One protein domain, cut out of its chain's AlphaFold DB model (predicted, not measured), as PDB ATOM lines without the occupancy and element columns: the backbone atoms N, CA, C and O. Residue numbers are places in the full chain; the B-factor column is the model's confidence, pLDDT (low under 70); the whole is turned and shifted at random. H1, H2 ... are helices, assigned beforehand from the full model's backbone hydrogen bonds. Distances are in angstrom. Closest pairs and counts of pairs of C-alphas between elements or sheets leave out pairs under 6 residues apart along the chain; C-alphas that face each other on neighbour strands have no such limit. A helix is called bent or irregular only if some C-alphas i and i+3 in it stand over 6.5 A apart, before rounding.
ATOM      1  N   VAL A 994      42.380   1.373  45.732       89.19
ATOM      2  CA  VAL A 994      41.570   1.707  46.920       89.19
ATOM      3  C   VAL A 994      41.440   3.222  47.118       89.19
ATOM      4  O   VAL A 994      40.381   3.692  47.522       89.19
ATOM      5  N   LEU A 995      42.494   3.988  46.833       91.00
ATOM      6  CA  LEU A 995      42.486   5.447  46.937       91.00
ATOM      7  C   LEU A 995      41.830   6.084  45.708       91.00
ATOM      8  O   LEU A 995      41.034   7.000  45.884       91.00
ATOM      9  N   ASP A 996      42.072   5.561  44.503       90.94
ATOM     10  CA  ASP A 996      41.402   5.973  43.260       90.94
ATOM     11  C   ASP A 996      39.872   5.901  43.420       90.94
ATOM     12  O   ASP A 996      39.154   6.835  43.065       90.94
ATOM     13  N   ALA A 997      39.370   4.822  44.035       88.25
ATOM     14  CA  ALA A 997      37.947   4.645  44.318       88.25
ATOM     15  C   ALA A 997      37.390   5.683  45.310       88.25
ATOM     16  O   ALA A 997      36.221   6.055  45.214       88.25
ATOM     17  N   LEU A 998      38.201   6.165  46.259       88.12
ATOM     18  CA  LEU A 998      37.802   7.242  47.172       88.12
ATOM     19  C   LEU A 998      37.792   8.594  46.462       88.12
ATOM     20  O   LEU A 998      36.838   9.349  46.641       88.12
ATOM     21  N   VAL A 999      38.801   8.870  45.627       88.44
ATOM     22  CA  VAL A 999      38.879  10.089  44.804       88.44
ATOM     23  C   VAL A 999      37.663  10.206  43.885       88.44
ATOM     24  O   VAL A 999      37.083  11.278  43.789       88.44
ATOM     25  N   ALA A1000      37.213   9.098  43.294       85.94
ATOM     26  CA  ALA A1000      36.013   9.077  42.458       85.94
ATOM     27  C   ALA A1000      34.692   9.250  43.239       85.94
ATOM     28  O   ALA A1000      33.668   9.582  42.646       85.94
ATOM     29  N   LYS A1001      34.681   8.985  44.554       83.94
ATOM     30  CA  LYS A1001      33.453   8.894  45.363       83.94
ATOM     31  C   LYS A1001      33.165  10.135  46.211       83.94
ATOM     32  O   LYS A1001      31.999  10.395  46.502       83.94
ATOM     33  N   TYR A1002      34.188  10.865  46.650       78.81
ATOM     34  CA  TYR A1002      34.047  11.961  47.614       78.81
ATOM     35  C   TYR A1002      34.454  13.311  47.017       78.81
ATOM     36  O   TYR A1002      35.391  13.404  46.230       78.81
ATOM     37  N   THR A1003      33.777  14.380  47.439       73.44
ATOM     38  CA  THR A1003      34.138  15.761  47.091       73.44
ATOM     39  C   THR A1003      35.375  16.216  47.874       73.44
ATOM     40  O   THR A1003      35.683  15.674  48.935       73.44
ATOM     41  N   ALA A1004      36.089  17.238  47.386       71.25
ATOM     42  CA  ALA A1004      37.377  17.669  47.949       71.25
ATOM     43  C   ALA A1004      37.362  17.985  49.465       71.25
ATOM     44  O   ALA A1004      38.386  17.812  50.123       71.25
ATOM     45  N   SER A1005      36.230  18.425  50.034       68.50
ATOM     46  CA  SER A1005      36.098  18.691  51.476       68.50
ATOM     47  C   SER A1005      36.020  17.417  52.321       68.50
ATOM     48  O   SER A1005      36.627  17.361  53.391       68.50
ATOM     49  N   ASP A1006      35.331  16.386  51.827       76.44
ATOM     50  CA  ASP A1006      35.088  15.130  52.551       76.44
ATOM     51  C   ASP A1006      36.172  14.076  52.252       76.44
ATOM     52  O   ASP A1006      36.440  13.181  53.056       76.44
ATOM     53  N   LEU A1007      36.863  14.223  51.117       86.25
ATOM     54  CA  LEU A1007      37.897  13.315  50.622       86.25
ATOM     55  C   LEU A1007      39.125  13.237  51.543       86.25
ATOM     56  O   LEU A1007      39.725  12.173  51.681       86.25
ATOM     57  N   VAL A1008      39.510  14.342  52.195       88.00
ATOM     58  CA  VAL A1008      40.754  14.417  52.989       88.00
ATOM     59  C   VAL A1008      40.743  13.437  54.165       88.00
ATOM     60  O   VAL A1008      41.750  12.773  54.418       88.00
ATOM     61  N   ALA A1009      39.627  13.335  54.891       86.69
ATOM     62  CA  ALA A1009      39.522  12.455  56.056       86.69
ATOM     63  C   ALA A1009      39.556  10.971  55.649       86.69
ATOM     64  O   ALA A1009      40.286  10.179  56.254       86.69
ATOM     65  N   GLU A1010      38.830  10.615  54.587       88.81
ATOM     66  CA  GLU A1010      38.738   9.240  54.089       88.81
ATOM     67  C   GLU A1010      40.048   8.769  53.444       88.81
ATOM     68  O   GLU A1010      40.541   7.685  53.766       88.81
ATOM     69  N   VAL A1011      40.686   9.605  52.612       89.69
ATOM     70  CA  VAL A1011      41.986   9.283  51.998       89.69
ATOM     71  C   VAL A1011      43.078   9.162  53.059       89.69
ATOM     72  O   VAL A1011      43.890   8.250  52.962       89.69
ATOM     73  N   LYS A1012      43.088   9.993  54.114       90.19
ATOM     74  CA  LYS A1012      44.036   9.840  55.239       90.19
ATOM     75  C   LYS A1012      43.875   8.509  55.961       90.19
ATOM     76  O   LYS A1012      44.870   7.849  56.255       90.19
ATOM     77  N   LYS A1013      42.632   8.115  56.241       89.62
ATOM     78  CA  LYS A1013      42.326   6.856  56.924       89.62
ATOM     79  C   LYS A1013      42.727   5.650  56.072       89.62
ATOM     80  O   LYS A1013      43.380   4.748  56.585       89.62
ATOM     81  N   ALA A1014      42.378   5.655  54.786       89.06
ATOM     82  CA  ALA A1014      42.706   4.565  53.871       89.06
ATOM     83  C   ALA A1014      44.206   4.499  53.545       89.06
ATOM     84  O   ALA A1014      44.776   3.412  53.508       89.06
ATOM     85  N   ALA A1015      44.875   5.644  53.379       89.50
ATOM     86  CA  ALA A1015      46.313   5.698  53.120       89.50
ATOM     87  C   ALA A1015      47.137   5.110  54.277       89.50
ATOM     88  O   ALA A1015      48.175   4.506  54.025       89.50
ATOM     89  N   ALA A1016      46.666   5.222  55.527       87.44
ATOM     90  CA  ALA A1016      47.343   4.646  56.691       87.44
ATOM     91  C   ALA A1016      47.408   3.107  56.666       87.44
ATOM     92  O   ALA A1016      48.297   2.526  57.283       87.44
ATOM     93  N   SER A1017      46.489   2.447  55.952       83.69
ATOM     94  CA  SER A1017      46.451   0.987  55.805       83.69
ATOM     95  C   SER A1017      46.980   0.483  54.456       83.69
ATOM     96  O   SER A1017      46.892  -0.712  54.187       83.69
ATOM     97  N   VAL A1018      47.512   1.360  53.595       86.56
ATOM     98  CA  VAL A1018      48.061   0.981  52.283       86.56
ATOM     99  C   VAL A1018      49.584   1.069  52.306       86.56
ATOM    100  O   VAL A1018      50.165   2.141  52.455       86.56
ATOM    101  N   GLN A1019      50.246  -0.059  52.062       79.12
ATOM    102  CA  GLN A1019      51.700  -0.122  51.931       79.12
ATOM    103  C   GLN A1019      52.136   0.247  50.497       79.12
ATOM    104  O   GLN A1019      52.571  -0.603  49.727       79.12
ATOM    105  N   ASN A1020      51.989   1.523  50.120       86.06
ATOM    106  CA  ASN A1020      52.406   2.058  48.815       86.06
ATOM    107  C   ASN A1020      53.084   3.430  48.981       86.06
ATOM    108  O   ASN A1020      52.563   4.309  49.669       86.06
ATOM    109  N   LYS A1021      54.227   3.640  48.309       86.00
ATOM    110  CA  LYS A1021      55.025   4.877  48.414       86.00
ATOM    111  C   LYS A1021      54.269   6.150  48.003       86.00
ATOM    112  O   LYS A1021      54.609   7.234  48.470       86.00
ATOM    113  N   TYR A1022      53.229   6.031  47.175       91.69
ATOM    114  CA  TYR A1022      52.422   7.156  46.701       91.69
ATOM    115  C   TYR A1022      51.180   7.452  47.546       91.69
ATOM    116  O   TYR A1022      50.550   8.487  47.336       91.69
ATOM    117  N   ALA A1023      50.848   6.635  48.550       90.81
ATOM    118  CA  ALA A1023      49.683   6.874  49.408       90.81
ATOM    119  C   ALA A1023      49.745   8.250  50.110       90.81
ATOM    120  O   ALA A1023      48.751   8.972  50.182       90.81
ATOM    121  N   ALA A1024      50.938   8.678  50.536       90.25
ATOM    122  CA  ALA A1024      51.155  10.014  51.098       90.25
ATOM    123  C   ALA A1024      50.953  11.143  50.068       90.25
ATOM    124  O   ALA A1024      50.559  12.254  50.428       90.25
ATOM    125  N   TYR A1025      51.200  10.874  48.782       93.38
ATOM    126  CA  TYR A1025      50.969  11.842  47.713       93.38
ATOM    127  C   TYR A1025      49.471  12.046  47.459       93.38
ATOM    128  O   TYR A1025      49.051  13.192  47.339       93.38
ATOM    129  N   TYR A1026      48.654  10.985  47.507       92.50
ATOM    130  CA  TYR A1026      47.186  11.101  47.487       92.50
ATOM    131  C   TYR A1026      46.667  12.006  48.611       92.50
ATOM    132  O   TYR A1026      45.877  12.913  48.353       92.50
ATOM    133  N   VAL A1027      47.156  11.815  49.844       91.38
ATOM    134  CA  VAL A1027      46.800  12.673  50.991       91.38
ATOM    135  C   VAL A1027      47.185  14.127  50.723       91.38
ATOM    136  O   VAL A1027      46.367  15.024  50.909       91.38
ATOM    137  N   LYS A1028      48.408  14.364  50.238       92.69
ATOM    138  CA  LYS A1028      48.902  15.710  49.930       92.69
ATOM    139  C   LYS A1028      48.066  16.402  48.852       92.69
ATOM    140  O   LYS A1028      47.775  17.587  48.988       92.69
ATOM    141  N   VAL A1029      47.710  15.693  47.779       91.56
ATOM    142  CA  VAL A1029      46.886  16.246  46.694       91.56
ATOM    143  C   VAL A1029      45.488  16.579  47.217       91.56
ATOM    144  O   VAL A1029      45.031  17.699  47.000       91.56
ATOM    145  N   ALA A1030      44.864  15.686  47.992       89.88
ATOM    146  CA  ALA A1030      43.561  15.936  48.609       89.88
ATOM    147  C   ALA A1030      43.578  17.162  49.549       89.88
ATOM    148  O   ALA A1030      42.719  18.034  49.438       89.88
ATOM    149  N   GLU A1031      44.583  17.289  50.426       90.06
ATOM    150  CA  GLU A1031      44.745  18.454  51.318       90.06
ATOM    151  C   GLU A1031      44.968  19.766  50.558       90.06
ATOM    152  O   GLU A1031      44.538  20.834  50.993       90.06
ATOM    153  N   LYS A1032      45.684  19.713  49.432       90.88
ATOM    154  CA  LYS A1032      45.928  20.898  48.608       90.88
ATOM    155  C   LYS A1032      44.694  21.296  47.812       90.88
ATOM    156  O   LYS A1032      44.419  22.490  47.720       90.88
ATOM    157  N   LEU A1033      43.927  20.327  47.320       86.75
ATOM    158  CA  LEU A1033      42.656  20.569  46.641       86.75
ATOM    159  C   LEU A1033      41.593  21.152  47.573       86.75
ATOM    160  O   LEU A1033      40.843  22.029  47.151       86.75
ATOM    161  N   SER A1034      41.572  20.764  48.854       84.38
ATOM    162  CA  SER A1034      40.658  21.370  49.833       84.38
ATOM    163  C   SER A1034      40.973  22.848  50.121       84.38
ATOM    164  O   SER A1034      40.138  23.553  50.679       84.38
ATOM    165  N   GLN A1035      42.180  23.320  49.780       86.69
ATOM    166  CA  GLN A1035      42.615  24.715  49.937       86.69
ATOM    167  C   GLN A1035      42.556  25.505  48.620       86.69
ATOM    168  O   GLN A1035      42.350  26.715  48.640       86.69
ATOM    169  N   ASN A1036      42.780  24.839  47.486       85.81
ATOM    170  CA  ASN A1036      42.814  25.431  46.154       85.81
ATOM    171  C   ASN A1036      42.336  24.409  45.112       85.81
ATOM    172  O   ASN A1036      43.075  23.485  44.767       85.81
ATOM    173  N   GLN A1037      41.135  24.621  44.571       81.31
ATOM    174  CA  GLN A1037      40.516  23.721  43.593       81.31
ATOM    175  C   GLN A1037      41.327  23.599  42.289       81.31
ATOM    176  O   GLN A1037      41.342  22.537  41.682       81.31
ATOM    177  N   GLU A1038      42.106  24.617  41.907       82.56
ATOM    178  CA  GLU A1038      42.943  24.588  40.693       82.56
ATOM    179  C   GLU A1038      44.305  23.889  40.897       82.56
ATOM    180  O   GLU A1038      45.169  23.920  40.016       82.56
ATOM    181  N   TYR A1039      44.570  23.315  42.077       88.56
ATOM    182  CA  TYR A1039      45.884  22.748  42.393       88.56
ATOM    183  C   TYR A1039      46.262  21.577  41.478       88.56
ATOM    184  O   TYR A1039      47.391  21.555  40.985       88.56
ATOM    185  N   ALA A1040      45.348  20.627  41.249       86.56
ATOM    186  CA  ALA A1040      45.642  19.433  40.454       86.56
ATOM    187  C   ALA A1040      46.010  19.793  39.007       86.56
ATOM    188  O   ALA A1040      47.049  19.351  38.521       86.56
ATOM    189  N   VAL A1041      45.229  20.686  38.390       86.38
ATOM    190  CA  VAL A1041      45.439  21.258  37.047       86.38
ATOM    191  C   VAL A1041      46.832  21.892  36.944       86.38
ATOM    192  O   VAL A1041      47.667  21.513  36.120       86.38
ATOM    193  N   LYS A1042      47.152  22.825  37.852       89.12
ATOM    194  CA  LYS A1042      48.433  23.553  37.819       89.12
ATOM    195  C   LYS A1042      49.635  22.649  38.072       89.12
ATOM    196  O   LYS A1042      50.679  22.827  37.440       89.12
ATOM    197  N   GLU A1043      49.517  21.705  39.002       91.50
ATOM    198  CA  GLU A1043      50.601  20.775  39.311       91.50
ATOM    199  C   GLU A1043      50.823  19.783  38.164       91.50
ATOM    200  O   GLU A1043      51.974  19.537  37.801       91.50
ATOM    201  N   PHE A1044      49.758  19.290  37.528       90.19
ATOM    202  CA  PHE A1044      49.850  18.401  36.370       90.19
ATOM    203  C   PHE A1044      50.548  19.084  35.186       90.19
ATOM    204  O   PHE A1044      51.534  18.560  34.661       90.19
ATOM    205  N   ALA A1045      50.139  20.310  34.845       87.69
ATOM    206  CA  ALA A1045      50.789  21.114  33.809       87.69
ATOM    207  C   ALA A1045      52.272  21.393  34.127       87.69
ATOM    208  O   ALA A1045      53.136  21.372  33.244       87.69
ATOM    209  N   ARG A1046      52.606  21.623  35.404       91.88
ATOM    210  CA  ARG A1046      53.995  21.811  35.851       91.88
ATOM    211  C   ARG A1046      54.826  20.542  35.663       91.88
ATOM    212  O   ARG A1046      55.959  20.640  35.191       91.88
ATOM    213  N   LEU A1047      54.292  19.373  36.024       91.50
ATOM    214  CA  LEU A1047      54.976  18.089  35.860       91.50
ATOM    215  C   LEU A1047      55.185  17.744  34.377       91.50
ATOM    216  O   LEU A1047      56.308  17.402  34.004       91.50
ATOM    217  N   LYS A1048      54.183  17.964  33.511       87.94
ATOM    218  CA  LYS A1048      54.326  17.835  32.047       87.94
ATOM    219  C   LYS A1048      55.450  18.712  31.489       87.94
ATOM    220  O   LYS A1048      56.291  18.229  30.735       87.94
ATOM    221  N   LYS A1049      55.531  19.981  31.906       85.50
ATOM    222  CA  LYS A1049      56.617  20.892  31.490       85.50
ATOM    223  C   LYS A1049      58.002  20.415  31.925       85.50
ATOM    224  O   LYS A1049      58.978  20.698  31.238       85.50
ATOM    225  N   ILE A1050      58.110  19.731  33.065       84.44
ATOM    226  CA  ILE A1050      59.387  19.168  33.522       84.44
ATOM    227  C   ILE A1050      59.774  17.959  32.670       84.44
ATOM    228  O   ILE A1050      60.934  17.871  32.276       84.44
ATOM    229  N   LEU A1051      58.819  17.086  32.336       82.31
ATOM    230  CA  LEU A1051      59.057  15.961  31.426       82.31
ATOM    231  C   LEU A1051      59.498  16.450  30.037       82.31
ATOM    232  O   LEU A1051      60.488  15.957  29.504       82.31
ATOM    233  N   ALA A1052      58.851  17.490  29.502       77.94
ATOM    234  CA  ALA A1052      59.171  18.056  28.188       77.94
ATOM    235  C   ALA A1052      60.560  18.722  28.101       77.94
ATOM    236  O   ALA A1052      61.135  18.803  27.020       77.94
ATOM    237  N   LYS A1053      61.115  19.210  29.221       79.31
ATOM    238  CA  LYS A1053      62.450  19.837  29.250       79.31
ATOM    239  C   LYS A1053      63.610  18.837  29.151       79.31
ATOM    240  O   LYS A1053      64.718  19.261  28.833       79.31
ATOM    241  N   GLY A1054      63.376  17.550  29.421       72.25
ATOM    242  CA  GLY A1054      64.416  16.515  29.428       72.25
ATOM    243  C   GLY A1054      65.474  16.681  30.536       72.25
ATOM    244  O   GLY A1054      65.407  17.586  31.369       72.25
ATOM    245  N   GLY A1055      66.455  15.769  30.581       72.19
ATOM    246  CA  GLY A1055      67.644  15.879  31.448       72.19
ATOM    247  C   GLY A1055      67.462  15.514  32.932       72.19
ATOM    248  O   GLY A1055      68.323  15.840  33.747       72.19
ATOM    249  N   SER A1056      66.360  14.860  33.313       81.12
ATOM    250  CA  SER A1056      66.186  14.306  34.668       81.12
ATOM    251  C   SER A1056      66.710  12.870  34.756       81.12
ATOM    252  O   SER A1056      66.651  12.139  33.775       81.12
ATOM    253  N   ALA A1057      67.196  12.462  35.935       81.94
ATOM    254  CA  ALA A1057      67.574  11.070  36.187       81.94
ATOM    255  C   ALA A1057      66.365  10.123  35.987       81.94
ATOM    256  O   ALA A1057      65.248  10.535  36.327       81.94
ATOM    257  N   PRO A1058      66.551   8.892  35.475       81.25
ATOM    258  CA  PRO A1058      65.452   7.977  35.146       81.25
ATOM    259  C   PRO A1058      64.475   7.718  36.304       81.25
ATOM    260  O   PRO A1058      63.263   7.807  36.131       81.25
ATOM    261  N   GLU A1059      64.970   7.554  37.531       84.44
ATOM    262  CA  GLU A1059      64.140   7.328  38.725       84.44
ATOM    263  C   GLU A1059      63.262   8.542  39.056       84.44
ATOM    264  O   GLU A1059      62.160   8.426  39.599       84.44
ATOM    265  N   LYS A1060      63.753   9.740  38.725       86.00
ATOM    266  CA  LYS A1060      63.008  10.988  38.888       86.00
ATOM    267  C   LYS A1060      61.944  11.140  37.803       86.00
ATOM    268  O   LYS A1060      60.895  11.712  38.083       86.00
ATOM    269  N   ILE A1061      62.203  10.650  36.592       86.88
ATOM    270  CA  ILE A1061      61.217  10.611  35.507       86.88
ATOM    271  C   ILE A1061      60.060   9.689  35.907       86.88
ATOM    272  O   ILE A1061      58.913  10.135  35.890       86.88
ATOM    273  N   ASP A1062      60.361   8.481  36.389       90.38
ATOM    274  CA  ASP A1062      59.372   7.515  36.884       90.38
ATOM    275  C   ASP A1062      58.491   8.091  38.005       90.38
ATOM    276  O   ASP A1062      57.265   7.939  38.002       90.38
ATOM    277  N   ASP A1063      59.096   8.806  38.960       89.75
ATOM    278  CA  ASP A1063      58.358   9.476  40.035       89.75
ATOM    279  C   ASP A1063      57.439  10.589  39.513       89.75
ATOM    280  O   ASP A1063      56.305  10.720  39.980       89.75
ATOM    281  N   ILE A1064      57.887  11.369  38.526       89.94
ATOM    282  CA  ILE A1064      57.076  12.427  37.913       89.94
ATOM    283  C   ILE A1064      55.910  11.832  37.117       89.94
ATOM    284  O   ILE A1064      54.792  12.343  37.233       89.94
ATOM    285  N   ILE A1065      56.134  10.761  36.349       90.88
ATOM    286  CA  ILE A1065      55.079  10.066  35.595       90.88
ATOM    287  C   ILE A1065      54.046   9.486  36.560       90.88
ATOM    288  O   ILE A1065      52.862   9.790  36.438       90.88
ATOM    289  N   SER A1066      54.495   8.771  37.593       93.00
ATOM    290  CA  SER A1066      53.618   8.195  38.616       93.00
ATOM    291  C   SER A1066      52.749   9.257  39.298       93.00
ATOM    292  O   SER A1066      51.540   9.097  39.435       93.00
ATOM    293  N   ARG A1067      53.330  10.404  39.676       93.62
ATOM    294  CA  ARG A1067      52.569  11.533  40.244       93.62
ATOM    295  C   ARG A1067      51.603  12.156  39.245       93.62
ATOM    296  O   ARG A1067      50.517  12.569  39.640       93.62
ATOM    297  N   SER A1068      51.978  12.209  37.972       92.69
ATOM    298  CA  SER A1068      51.115  12.715  36.903       92.69
ATOM    299  C   SER A1068      49.903  11.806  36.692       92.69
ATOM    300  O   SER A1068      48.788  12.311  36.596       92.69
ATOM    301  N   ASN A1069      50.093  10.483  36.704       92.88
ATOM    302  CA  ASN A1069      49.005   9.502  36.626       92.88
ATOM    303  C   ASN A1069      48.045   9.627  37.819       92.88
ATOM    304  O   ASN A1069      46.829   9.602  37.638       92.88
ATOM    305  N   ILE A1070      48.575   9.843  39.029       93.25
ATOM    306  CA  ILE A1070      47.764  10.111  40.229       93.25
ATOM    307  C   ILE A1070      46.949  11.395  40.065       93.25
ATOM    308  O   ILE A1070      45.749  11.382  40.311       93.25
ATOM    309  N   LEU A1071      47.569  12.498  39.634       91.69
ATOM    310  CA  LEU A1071      46.874  13.777  39.448       91.69
ATOM    311  C   LEU A1071      45.720  13.665  38.447       91.69
ATOM    312  O   LEU A1071      44.661  14.227  38.712       91.69
ATOM    313  N   ARG A1072      45.867  12.878  37.370       89.25
ATOM    314  CA  ARG A1072      44.763  12.609  36.426       89.25
ATOM    315  C   ARG A1072      43.539  11.998  37.111       89.25
ATOM    316  O   ARG A1072      42.420  12.339  36.753       89.25
ATOM    317  N   LYS A1073      43.719  11.156  38.139       90.81
ATOM    318  CA  LYS A1073      42.586  10.601  38.906       90.81
ATOM    319  C   LYS A1073      41.778  11.678  39.629       90.81
ATOM    320  O   LYS A1073      40.582  11.491  39.807       90.81
ATOM    321  N   PHE A1074      42.404  12.790  40.018       86.31
ATOM    322  CA  PHE A1074      41.733  13.912  40.681       86.31
ATOM    323  C   PHE A1074      41.075  14.905  39.711       86.31
ATOM    324  O   PHE A1074      40.226  15.670  40.155       86.31
ATOM    325  N   LEU A1075      41.457  14.907  38.430       82.75
ATOM    326  CA  LEU A1075      40.897  15.800  37.403       82.75
ATOM    327  C   LEU A1075      39.585  15.263  36.798       82.75
ATOM    328  O   LEU A1075      38.748  16.033  36.346       82.75
ATOM    329  N   GLY A1076      39.366  13.943  36.823       65.38
ATOM    330  CA  GLY A1076      38.208  13.326  36.163       65.38
ATOM    331  C   GLY A1076      38.295  13.374  34.626       65.38
ATOM    332  O   GLY A1076      39.160  14.033  34.059       65.38
ATOM    333  N   GLN A1077      37.420  12.636  33.930       51.44
ATOM    334  CA  GLN A1077      37.463  12.523  32.459       51.44
ATOM    335  C   GLN A1077      36.925  13.765  31.716       51.44
ATOM    336  O   GLN A1077      37.332  14.004  30.584       51.44
ATOM    337  N   GLU A1078      36.048  14.570  32.330       46.34
ATOM    338  CA  GLU A1078      35.416  15.730  31.668       46.34
ATOM    339  C   GLU A1078      36.307  16.991  31.647       46.34
ATOM    340  O   GLU A1078      36.302  17.724  30.659       46.34
ATOM    341  N   GLU A1079      37.135  17.234  32.673       49.34
ATOM    342  CA  GLU A1079      38.074  18.375  32.672       49.34
ATOM    343  C   GLU A1079      39.305  18.126  31.780       49.34
ATOM    344  O   GLU A1079      39.910  19.074  31.280       49.34
ATOM    345  N   GLU A1080      39.642  16.860  31.504       45.75
ATOM    346  CA  GLU A1080      40.748  16.466  30.616       45.75
ATOM    347  C   GLU A1080      40.463  16.835  29.142       45.75
ATOM    348  O   GLU A1080      41.376  17.202  28.394       45.75
ATOM    349  N   GLU A1081      39.190  16.814  28.726       44.72
ATOM    350  CA  GLU A1081      38.745  17.308  27.414       44.72
ATOM    351  C   GLU A1081      38.713  18.841  27.343       44.72
ATOM    352  O   GLU A1081      39.010  19.419  26.293       44.72
ATOM    353  N   GLU A1082      38.386  19.524  28.443       46.19
ATOM    354  CA  GLU A1082      38.428  20.987  28.508       46.19
ATOM    355  C   GLU A1082      39.856  21.546  28.553       46.19
ATOM    356  O   GLU A1082      40.115  22.586  27.942       46.19
ATOM    357  N   GLU A1083      40.797  20.887  29.237       46.56
ATOM    358  CA  GLU A1083      42.209  21.287  29.222       46.56
ATOM    359  C   GLU A1083      42.858  21.040  27.861       46.56
ATOM    360  O   GLU A1083      43.577  21.922  27.392       46.56
ATOM    361  N   LYS A1084      42.550  19.925  27.175       47.12
ATOM    362  CA  LYS A1084      42.975  19.718  25.775       47.12
ATOM    363  C   LYS A1084      42.475  20.844  24.869       47.12
ATOM    364  O   LYS A1084      43.273  21.447  24.160       47.12
ATOM    365  N   LYS A1085      41.196  21.223  24.990       45.81
ATOM    366  CA  LYS A1085      40.620  22.365  24.256       45.81
ATOM    367  C   LYS A1085      41.250  23.710  24.637       45.81
ATOM    368  O   LYS A1085      41.294  24.616  23.809       45.81
ATOM    369  N   LYS A1086      41.709  23.898  25.880       43.06
ATOM    370  CA  LYS A1086      42.349  25.151  26.339       43.06
ATOM    371  C   LYS A1086      43.841  25.234  25.996       43.06
ATOM    372  O   LYS A1086      44.328  26.351  25.835       43.06
ATOM    373  N   GLU A1087      44.557  24.113  25.889       42.84
ATOM    374  CA  GLU A1087      45.924  24.068  25.341       42.84
ATOM    375  C   GLU A1087      45.907  24.259  23.817       42.84
ATOM    376  O   GLU A1087      46.675  25.080  23.326       42.84
ATOM    377  N   GLU A1088      44.958  23.650  23.091       43.00
ATOM    378  CA  GLU A1088      44.763  23.887  21.646       43.00
ATOM    379  C   GLU A1088      44.445  25.359  21.325       43.00
ATOM    380  O   GLU A1088      44.948  25.901  20.349       43.00
ATOM    381  N   ASN A1089      43.694  26.050  22.191       40.19
ATOM    382  CA  ASN A1089      43.376  27.475  22.016       40.19
ATOM    383  C   ASN A1089      44.479  28.446  22.490       40.19
ATOM    384  O   ASN A1089      44.318  29.659  22.352       40.19
ATOM    385  N   LYS A1090      45.577  27.970  23.097       38.00
ATOM    386  CA  LYS A1090      46.675  28.838  23.577       38.00
ATOM    387  C   LYS A1090      47.873  28.913  22.640       38.00
ATOM    388  O   LYS A1090      48.659  29.840  22.797       38.00
TER     389      LYS A1090
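Overview. This is residues 994 to 1090 of the 1093 residues of the protein "XPG I-region protein" of Aspergillus rambellii (UniProt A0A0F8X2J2). Three short helices, H1, H2 and H3, stand side by side in alternating directions; a helical hairpin of H4 and H5a reaches out from them, and residues 1084 to 1090, past the bend in H5, stick out. The printed part has 97 residues, five named helices and no named strand: all helix, compact, radius of gyration of the C-alphas 14.0 A, spans 38 by 32 by 20 A.

Arrangement. H1, residues 994 to 999, and H2, residues 1004 to 1015, form a hairpin; closest C-alphas Leu 995 and Val 1011, 6.4 A. H2 and H3, residues 1023 to 1033, form another, at 12 degrees; closest C-alphas Ala 1015 and Ala 1023, 5.1 A. H4, residues 1039 to 1053, touches H3 with residues 1039 to 1040 alone, at a steep tilt of 61 degrees; closest C-alphas Leu 1033 and Tyr 1039, 5.8 A. H5, residues 1058 to 1088, one helix by its hydrogen bonds, is bent: C-alphas 1074 and 1077 are 9.4 A apart; arms H5a, to 1074, and H5b, from 1077, stand at 64 degrees. H4 and H5a form a hairpin; closest C-alphas Phe 1044 and Ser 1068, 5.8 A. Every O i to N i+4 pair is within hydrogen-bond range in H3 and H4, against 1 of 2 in H1, 5 of 8 in H2, 11 of 13 in H5a and 6 of 8 in H5b.

Along the chain. H1 begins at C-alpha 994 (41.570, 1.707, 46.920); H4 measures 21.3 A and H5a 25.1 A; H5b ends at C-alpha 1088 (44.763, 23.887, 21.646).

Size, cuts and confidence. The farthest C-alphas, Ser 1017 and Asn 1089, are 43.0 A apart. The printed part has no cut and no long link; pLDDT is under 70 at residue 1005 and residues 1076 to 1090.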